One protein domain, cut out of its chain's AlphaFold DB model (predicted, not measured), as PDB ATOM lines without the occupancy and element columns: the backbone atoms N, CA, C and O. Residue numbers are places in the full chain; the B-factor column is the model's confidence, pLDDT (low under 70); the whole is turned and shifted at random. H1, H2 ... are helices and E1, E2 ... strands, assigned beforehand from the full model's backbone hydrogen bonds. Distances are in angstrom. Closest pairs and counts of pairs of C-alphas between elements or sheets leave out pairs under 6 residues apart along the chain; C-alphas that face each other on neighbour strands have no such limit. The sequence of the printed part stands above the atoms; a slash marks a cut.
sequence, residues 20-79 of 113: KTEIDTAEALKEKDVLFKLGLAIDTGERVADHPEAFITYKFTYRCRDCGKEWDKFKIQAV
ATOM      1  N   LYS A  20     205.284 297.254 220.556       87.50
ATOM      2  CA  LYS A  20     204.349 296.172 220.257       87.50
ATOM      3  C   LYS A  20     205.056 295.203 219.320       87.50
ATOM      4  O   LYS A  20     205.379 295.585 218.197       87.50
ATOM      5  N   THR A  21     205.246 293.973 219.771       84.62
ATOM      6  CA  THR A  21     205.909 292.925 218.994       84.62
ATOM      7  C   THR A  21     204.989 291.720 218.893       84.62
ATOM      8  O   THR A  21     204.424 291.278 219.892       84.62
ATOM      9  N   GLU A  22     204.815 291.217 217.678       86.50
ATOM     10  CA  GLU A  22     204.193 289.920 217.440       86.50
ATOM     11  C   GLU A  22     205.219 288.827 217.727       86.50
ATOM     12  O   GLU A  22     206.361 288.917 217.271       86.50
ATOM     13  N   ILE A  23     204.833 287.837 218.522       83.00
ATOM     14  CA  ILE A  23     205.664 286.680 218.834       83.00
ATOM     15  C   ILE A  23     204.904 285.413 218.465       83.00
ATOM     16  O   ILE A  23     203.674 285.357 218.554       83.00
ATOM     17  N   ASP A  24     205.653 284.396 218.058       80.56
ATOM     18  CA  ASP A  24     205.095 283.080 217.799       80.56
ATOM     19  C   ASP A  24     204.505 282.503 219.092       80.56
ATOM     20  O   ASP A  24     205.147 282.495 220.149       80.56
ATOM     21  N   THR A  25     203.254 282.053 219.020       79.00
ATOM     22  CA  THR A  25     202.521 281.578 220.196       79.00
ATOM     23  C   THR A  25     203.098 280.271 220.734       79.00
ATOM     24  O   THR A  25     203.149 280.090 221.951       79.00
ATOM     25  N   ALA A  26     203.607 279.384 219.872       78.75
ATOM     26  CA  ALA A  26     204.238 278.142 220.312       78.75
ATOM     27  C   ALA A  26     205.544 278.429 221.065       78.75
ATOM     28  O   ALA A  26     205.829 277.806 222.088       78.75
ATOM     29  N   GLU A  27     206.333 279.394 220.593       78.44
ATOM     30  CA  GLU A  27     207.540 279.866 221.271       78.44
ATOM     31  C   GLU A  27     207.213 280.550 222.600       78.44
ATOM     32  O   GLU A  27     207.863 280.264 223.606       78.44
ATOM     33  N   ALA A  28     206.169 281.380 222.632       74.75
ATOM     34  CA  ALA A  28     205.713 282.060 223.840       74.75
ATOM     35  C   ALA A  28     205.267 281.069 224.931       74.75
ATOM     36  O   ALA A  28     205.591 281.250 226.101       74.75
ATOM     37  N   LEU A  29     204.580 279.985 224.557       73.31
ATOM     38  CA  LEU A  29     204.125 278.948 225.491       73.31
ATOM     39  C   LEU A  29     205.256 278.110 226.104       73.31
ATOM     40  O   LEU A  29     205.077 277.552 227.190       73.31
ATOM     41  N   LYS A  30     206.425 278.010 225.452       72.81
ATOM     42  CA  LYS A  30     207.587 277.302 226.030       72.81
ATOM     43  C   LYS A  30     208.050 277.959 227.331       72.81
ATOM     44  O   LYS A  30     208.588 277.285 228.214       72.81
ATOM     45  N   GLU A  31     207.841 279.265 227.472       67.06
ATOM     46  CA  GLU A  31     208.064 279.966 228.726       67.06
ATOM     47  C   GLU A  31     206.893 279.696 229.683       67.06
ATOM     48  O   GLU A  31     205.814 280.269 229.563       67.06
ATOM     49  N   LYS A  32     207.122 278.844 230.694       57.78
ATOM     50  CA  LYS A  32     206.126 278.471 231.724       57.78
ATOM     51  C   LYS A  32     205.396 279.653 232.377       57.78
ATOM     52  O   LYS A  32     204.292 279.491 232.882       57.78
ATOM     53  N   ASP A  33     206.024 280.821 232.390       65.25
ATOM     54  CA  ASP A  33     205.519 282.041 233.016       65.25
ATOM     55  C   ASP A  33     204.507 282.798 232.128       65.25
ATOM     56  O   ASP A  33     203.722 283.612 232.613       65.25
ATOM     57  N   VAL A  34     204.492 282.521 230.820       64.44
ATOM     58  CA  VAL A  34     203.684 283.252 229.836       64.44
ATOM     59  C   VAL A  34     202.212 282.853 229.908       64.44
ATOM     60  O   VAL A  34     201.364 283.739 229.877       64.44
ATOM     61  N   LEU A  35     201.897 281.571 230.138       61.38
ATOM     62  CA  LEU A  35     200.524 281.104 230.405       61.38
ATOM     63  C   LEU A  35     199.865 281.887 231.553       61.38
ATOM     64  O   LEU A  35     198.734 282.352 231.426       61.38
ATOM     65  N   PHE A  36     200.607 282.100 232.645       62.59
ATOM     66  CA  PHE A  36     200.143 282.885 233.791       62.59
ATOM     67  C   PHE A  36     200.033 284.380 233.467       62.59
ATOM     68  O   PHE A  36     199.042 285.016 233.824       62.59
ATOM     69  N   LYS A  37     201.016 284.952 232.761       65.44
ATOM     70  CA  LYS A  37     201.027 286.375 232.366       65.44
ATOM     71  C   LYS A  37     199.951 286.748 231.350       65.44
ATOM     72  O   LYS A  37     199.541 287.905 231.297       65.44
ATOM     73  N   LEU A  38     199.513 285.791 230.542       64.25
ATOM     74  CA  LEU A  38     198.436 285.963 229.576       64.25
ATOM     75  C   LEU A  38     197.047 285.937 230.224       64.25
ATOM     76  O   LEU A  38     196.077 286.286 229.556       64.25
ATOM     77  N   GLY A  39     196.940 285.541 231.500       62.78
ATOM     78  CA  GLY A  39     195.660 285.460 232.206       62.78
ATOM     79  C   GLY A  39     194.666 284.511 231.531       62.78
ATOM     80  O   GLY A  39     193.463 284.750 231.592       62.78
ATOM     81  N   LEU A  40     195.163 283.477 230.842       64.75
ATOM     82  CA  LEU A  40     194.316 282.517 230.140       64.75
ATOM     83  C   LEU A  40     193.559 281.654 231.148       64.75
ATOM     84  O   LEU A  40     194.145 281.121 232.091       64.75
ATOM     85  N   ALA A  41     192.257 281.481 230.913       60.94
ATOM     86  CA  ALA A  41     191.498 280.423 231.565       60.94
ATOM     87  C   ALA A  41     192.087 279.057 231.175       60.94
ATOM     88  O   ALA A  41     192.646 278.916 230.090       60.94
ATOM     89  N   ILE A  42     191.939 278.052 232.044       62.28
ATOM     90  CA  ILE A  42     192.482 276.698 231.820       62.28
ATOM     91  C   ILE A  42     192.022 276.140 230.461       62.28
ATOM     92  O   ILE A  42     192.848 275.645 229.703       62.28
ATOM     93  N   ASP A  43     190.742 276.325 230.123       60.06
ATOM     94  CA  ASP A  43     190.148 275.914 228.842       60.06
ATOM     95  C   ASP A  43     190.821 276.587 227.631       60.06
ATOM     96  O   ASP A  43     191.272 275.932 226.694       60.06
ATOM     97  N   THR A  44     190.978 277.912 227.673       65.75
ATOM     98  CA  THR A  44     191.625 278.657 226.587       65.75
ATOM     99  C   THR A  44     193.116 278.332 226.494       65.75
ATOM    100  O   THR A  44     193.654 278.234 225.397       65.75
ATOM    101  N   GLY A  45     193.788 278.136 227.631       69.19
ATOM    102  CA  GLY A  45     195.191 277.732 227.688       69.19
ATOM    103  C   GLY A  45     195.438 276.368 227.046       69.19
ATOM    104  O   GLY A  45     196.422 276.221 226.324       69.19
ATOM    105  N   GLU A  46     194.535 275.408 227.248       67.25
ATOM    106  CA  GLU A  46     194.612 274.083 226.628       67.25
ATOM    107  C   GLU A  46     194.460 274.167 225.103       67.25
ATOM    108  O   GLU A  46     195.293 273.634 224.376       67.25
ATOM    109  N   ARG A  47     193.491 274.944 224.599       67.56
ATOM    110  CA  ARG A  47     193.287 275.137 223.147       67.56
ATOM    111  C   ARG A  47     194.456 275.850 222.469       67.56
ATOM    112  O   ARG A  47     194.832 275.494 221.355       67.56
ATOM    113  N   VAL A  48     195.046 276.845 223.135       71.62
ATOM    114  CA  VAL A  48     196.240 277.547 222.634       71.62
ATOM    115  C   VAL A  48     197.462 276.623 222.654       71.62
ATOM    116  O   VAL A  48     198.310 276.726 221.773       71.62
ATOM    117  N   ALA A  49     197.558 275.711 223.625       72.31
ATOM    118  CA  ALA A  49     198.631 274.723 223.684       72.31
ATOM    119  C   ALA A  49     198.493 273.614 222.630       72.31
ATOM    120  O   ALA A  49     199.514 273.160 222.112       72.31
ATOM    121  N   ASP A  50     197.267 273.199 222.309       77.19
ATOM    122  CA  ASP A  50     196.989 272.156 221.315       77.19
ATOM    123  C   ASP A  50     197.169 272.666 219.873       77.19
ATOM    124  O   ASP A  50     197.762 271.990 219.032       77.19
ATOM    125  N   HIS A  51     196.744 273.907 219.609       77.38
ATOM    126  CA  HIS A  51     196.816 274.533 218.285       77.38
ATOM    127  C   HIS A  51     197.448 275.931 218.328       77.38
ATOM    128  O   HIS A  51     196.784 276.914 217.992       77.38
ATOM    129  N   PRO A  52     198.731 276.075 218.703       74.44
ATOM    130  CA  PRO A  52     199.360 277.387 218.853       74.44
ATOM    131  C   PRO A  52     199.423 278.188 217.546       74.44
ATOM    132  O   PRO A  52     199.432 279.414 217.583       74.44
ATOM    133  N   GLU A  53     199.417 277.520 216.391       77.56
ATOM    134  CA  GLU A  53     199.373 278.139 215.057       77.56
ATOM    135  C   GLU A  53     198.059 278.874 214.750       77.56
ATOM    136  O   GLU A  53     198.034 279.781 213.918       77.56
ATOM    137  N   ALA A  54     196.972 278.520 215.440       77.69
ATOM    138  CA  ALA A  54     195.678 279.186 215.313       77.69
ATOM    139  C   ALA A  54     195.610 280.493 216.120       77.69
ATOM    140  O   ALA A  54     194.580 281.169 216.136       77.69
ATOM    141  N   PHE A  55     196.691 280.871 216.804       80.19
ATOM    142  CA  PHE A  55     196.736 282.037 217.671       80.19
ATOM    143  C   PHE A  55     197.974 282.878 217.390       80.19
ATOM    144  O   PHE A  55     199.076 282.372 217.193       80.19
ATOM    145  N   ILE A  56     197.807 284.192 217.467       82.19
ATOM    146  CA  ILE A  56     198.906 285.150 217.471       82.19
ATOM    147  C   ILE A  56     199.023 285.757 218.862       82.19
ATOM    148  O   ILE A  56     198.051 286.278 219.420       82.19
ATOM    149  N   THR A  57     200.235 285.736 219.407       82.75
ATOM    150  CA  THR A  57     200.548 286.364 220.684       82.75
ATOM    151  C   THR A  57     201.229 287.708 220.450       82.75
ATOM    152  O   THR A  57     202.247 287.818 219.774       82.75
ATOM    153  N   TYR A  58     200.685 288.761 221.049       83.25
ATOM    154  CA  TYR A  58     201.272 290.094 221.043       83.25
ATOM    155  C   TYR A  58     201.887 290.408 222.400       83.25
ATOM    156  O   TYR A  58     201.216 290.330 223.432       83.25
ATOM    157  N   LYS A  59     203.146 290.843 222.385       84.94
ATOM    158  CA  LYS A  59     203.849 291.405 223.536       84.94
ATOM    159  C   LYS A  59     203.836 292.931 223.455       84.94
ATOM    160  O   LYS A  59     204.298 293.515 222.473       84.94
ATOM    161  N   PHE A  60     203.328 293.574 224.499       85.69
ATOM    162  CA  PHE A  60     203.300 295.024 224.667       85.69
ATOM    163  C   PHE A  60     204.212 295.408 225.822       85.69
ATOM    164  O   PHE A  60     203.987 294.974 226.947       85.69
ATOM    165  N   THR A  61     205.209 296.242 225.564       86.94
ATOM    166  CA  THR A  61     206.077 296.776 226.616       86.94
ATOM    167  C   THR A  61     205.638 298.192 226.939       86.94
ATOM    168  O   THR A  61     205.607 299.055 226.059       86.94
ATOM    169  N   TYR A  62     205.305 298.430 228.200       86.88
ATOM    170  CA  TYR A  62     204.883 299.723 228.714       86.88
ATOM    171  C   TYR A  62     205.923 300.298 229.659       86.88
ATOM    172  O   TYR A  62     206.575 299.567 230.404       86.88
ATOM    173  N   ARG A  63     206.015 301.626 229.682       86.50
ATOM    174  CA  ARG A  63     206.817 302.375 230.646       86.50
ATOM    175  C   ARG A  63     205.974 303.430 231.340       86.50
ATOM    176  O   ARG A  63     205.353 304.265 230.688       86.50
ATOM    177  N   CYS A  64     205.971 303.438 232.670       87.12
ATOM    178  CA  CYS A  64     205.312 304.494 233.433       87.12
ATOM    179  C   CYS A  64     206.167 305.760 233.429       87.12
ATOM    180  O   CYS A  64     207.336 305.725 233.819       87.12
ATOM    181  N   ARG A  65     205.571 306.892 233.054       84.19
ATOM    182  CA  ARG A  65     206.248 308.196 233.078       84.19
ATOM    183  C   ARG A  65     206.453 308.745 234.491       84.19
ATOM    184  O   ARG A  65     207.412 309.471 234.718       84.19
ATOM    185  N   ASP A  66     205.597 308.370 235.439       85.06
ATOM    186  CA  ASP A  66     205.665 308.854 236.820       85.06
ATOM    187  C   ASP A  66     206.697 308.115 237.675       85.06
ATOM    188  O   ASP A  66     207.476 308.746 238.384       85.06
ATOM    189  N   CYS A  67     206.693 306.779 237.650       86.94
ATOM    190  CA  CYS A  67     207.599 305.978 238.479       86.94
ATOM    191  C   CYS A  67     208.766 305.369 237.695       86.94
ATOM    192  O   CYS A  67     209.616 304.708 238.287       86.94
ATOM    193  N   GLY A  68     208.796 305.538 236.370       85.25
ATOM    194  CA  GLY A  68     209.873 305.071 235.496       85.25
ATOM    195  C   GLY A  68     209.930 303.559 235.270       85.25
ATOM    196  O   GLY A  68     210.791 303.111 234.520       85.25
ATOM    197  N   LYS A  69     209.045 302.780 235.908       88.38
ATOM    198  CA  LYS A  69     209.037 301.315 235.824       88.38
ATOM    199  C   LYS A  69     208.479 300.832 234.494       88.38
ATOM    200  O   LYS A  69     207.545 301.426 233.956       88.38
ATOM    201  N   GLU A  70     209.026 299.717 234.034       89.31
ATOM    202  CA  GLU A  70     208.635 299.042 232.804       89.31
ATOM    203  C   GLU A  70     207.958 297.711 233.129       89.31
ATOM    204  O   GLU A  70     208.318 297.044 234.103       89.31
ATOM    205  N   TRP A  71     206.950 297.346 232.344       85.75
ATOM    206  CA  TRP A  71     206.308 296.037 232.415       85.75
ATOM    207  C   TRP A  71     205.851 295.583 231.040       85.75
ATOM    208  O   TRP A  71     205.570 296.388 230.151       85.75
ATOM    209  N   ASP A  72     205.743 294.269 230.904       85.12
ATOM    210  CA  ASP A  72     205.206 293.633 229.717       85.12
ATOM    211  C   ASP A  72     203.763 293.193 229.966       85.12
ATOM    212  O   ASP A  72     203.438 292.642 231.021       85.12
ATOM    213  N   LYS A  73     202.905 293.407 228.975       82.50
ATOM    214  CA  LYS A  73     201.554 292.864 228.908       82.50
ATOM    215  C   LYS A  73     201.438 292.020 227.656       82.50
ATOM    216  O   LYS A  73     201.885 292.423 226.584       82.50
ATOM    217  N   PHE A  74     200.818 290.861 227.786       81.31
ATOM    218  CA  PHE A  74     200.625 289.951 226.673       81.31
ATOM    219  C   PHE A  74     199.144 289.907 226.298       81.31
ATOM    220  O   PHE A  74     198.275 290.014 227.163       81.31
ATOM    221  N   LYS A  75     198.851 289.786 225.003       77.81
ATOM    222  CA  LYS A  75     197.493 289.587 224.490       77.81
ATOM    223  C   LYS A  75     197.525 288.514 223.417       77.81
ATOM    224  O   LYS A  75     198.292 288.642 222.470       77.81
ATOM    225  N   ILE A  76     196.665 287.514 223.539       77.19
ATOM    226  CA  ILE A  76     196.438 286.537 222.477       77.19
ATOM    227  C   ILE A  76     195.258 286.974 221.624       77.19
ATOM    228  O   ILE A  76     194.267 287.512 222.123       77.19
ATOM    229  N   GLN A  77     195.387 286.748 220.327       78.69
ATOM    230  CA  GLN A  77     194.321 286.886 219.358       78.69
ATOM    231  C   GLN A  77     194.215 285.578 218.575       78.69
ATOM    232  O   GLN A  77     195.202 285.128 218.002       78.69
ATOM    233  N   ALA A  78     193.030 284.968 218.559       73.75
ATOM    234  CA  ALA A  78     192.761 283.850 217.664       73.75
ATOM    235  C   ALA A  78     192.804 284.354 216.218       73.75
ATOM    236  O   ALA A  78     192.177 285.365 215.886       73.75
ATOM    237  N   VAL A  79     193.566 283.669 215.376       71.69
ATOM    238  CA  VAL A  79     193.518 283.851 213.933       71.69
ATOM    239  C   VAL A  79     192.371 282.983 213.462       71.69
ATOM    240  O   VAL A  79     192.452 281.760 213.528       71.69
TER     241      VAL A  79
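This is residues 20 to 79 of the 113 residues of an uncharacterized protein of Candidatus Bathyarchaeota archaeon (UniProt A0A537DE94). A long hairpin of E2 and E3 makes the length, with short E1 beside E2 and three short helices gathered at the end away from its free tip, residues 64 to 69. The printed part has 60 residues, mixed in class: E1, H1, H2, H3, E2, E3, with an antiparallel sheet E1 - E2 - E3. It is only just compact, close to loose (radius of gyration of the C-alphas 12.5 A), spanning 40 by 20 by 17 A.

Find C-alpha 20 at (204.349, 296.172, 220.257), where E1, residues 20 to 24, begins. H1 is 25 to 30, H2 32 to 37, H3 42 to 50. E2, 55 to 64, runs 28.7 A; E3, 70 to 78, runs 26.7 A to C-alpha 78 at (192.761, 283.850, 217.664).

Look for N 21 and O 59, 2.9 A, between E1 and E2, and N 60 and O 73, 2.8 A, in the hairpin E2 and E3. H1 stands up from the sheet over E2, at a height of 9.0 A. H1 and H3 only just touch, with 3 pairs of C-alphas within 8 A, closest Leu 29 and Ala 49, 7.2 A. H2 only grazes the sheet with residues 34 to 37, H3 with 47 to 49. In H1 and H3 every O i to N i+4 pair is within hydrogen-bond range, in H2 1 of 2.

The farthest C-alphas, Asp 50 and Asp 66, are 40.8 A apart. The printed part has no cut; its links are tight. The model's pLDDT is under 70 at residues 31 to 47.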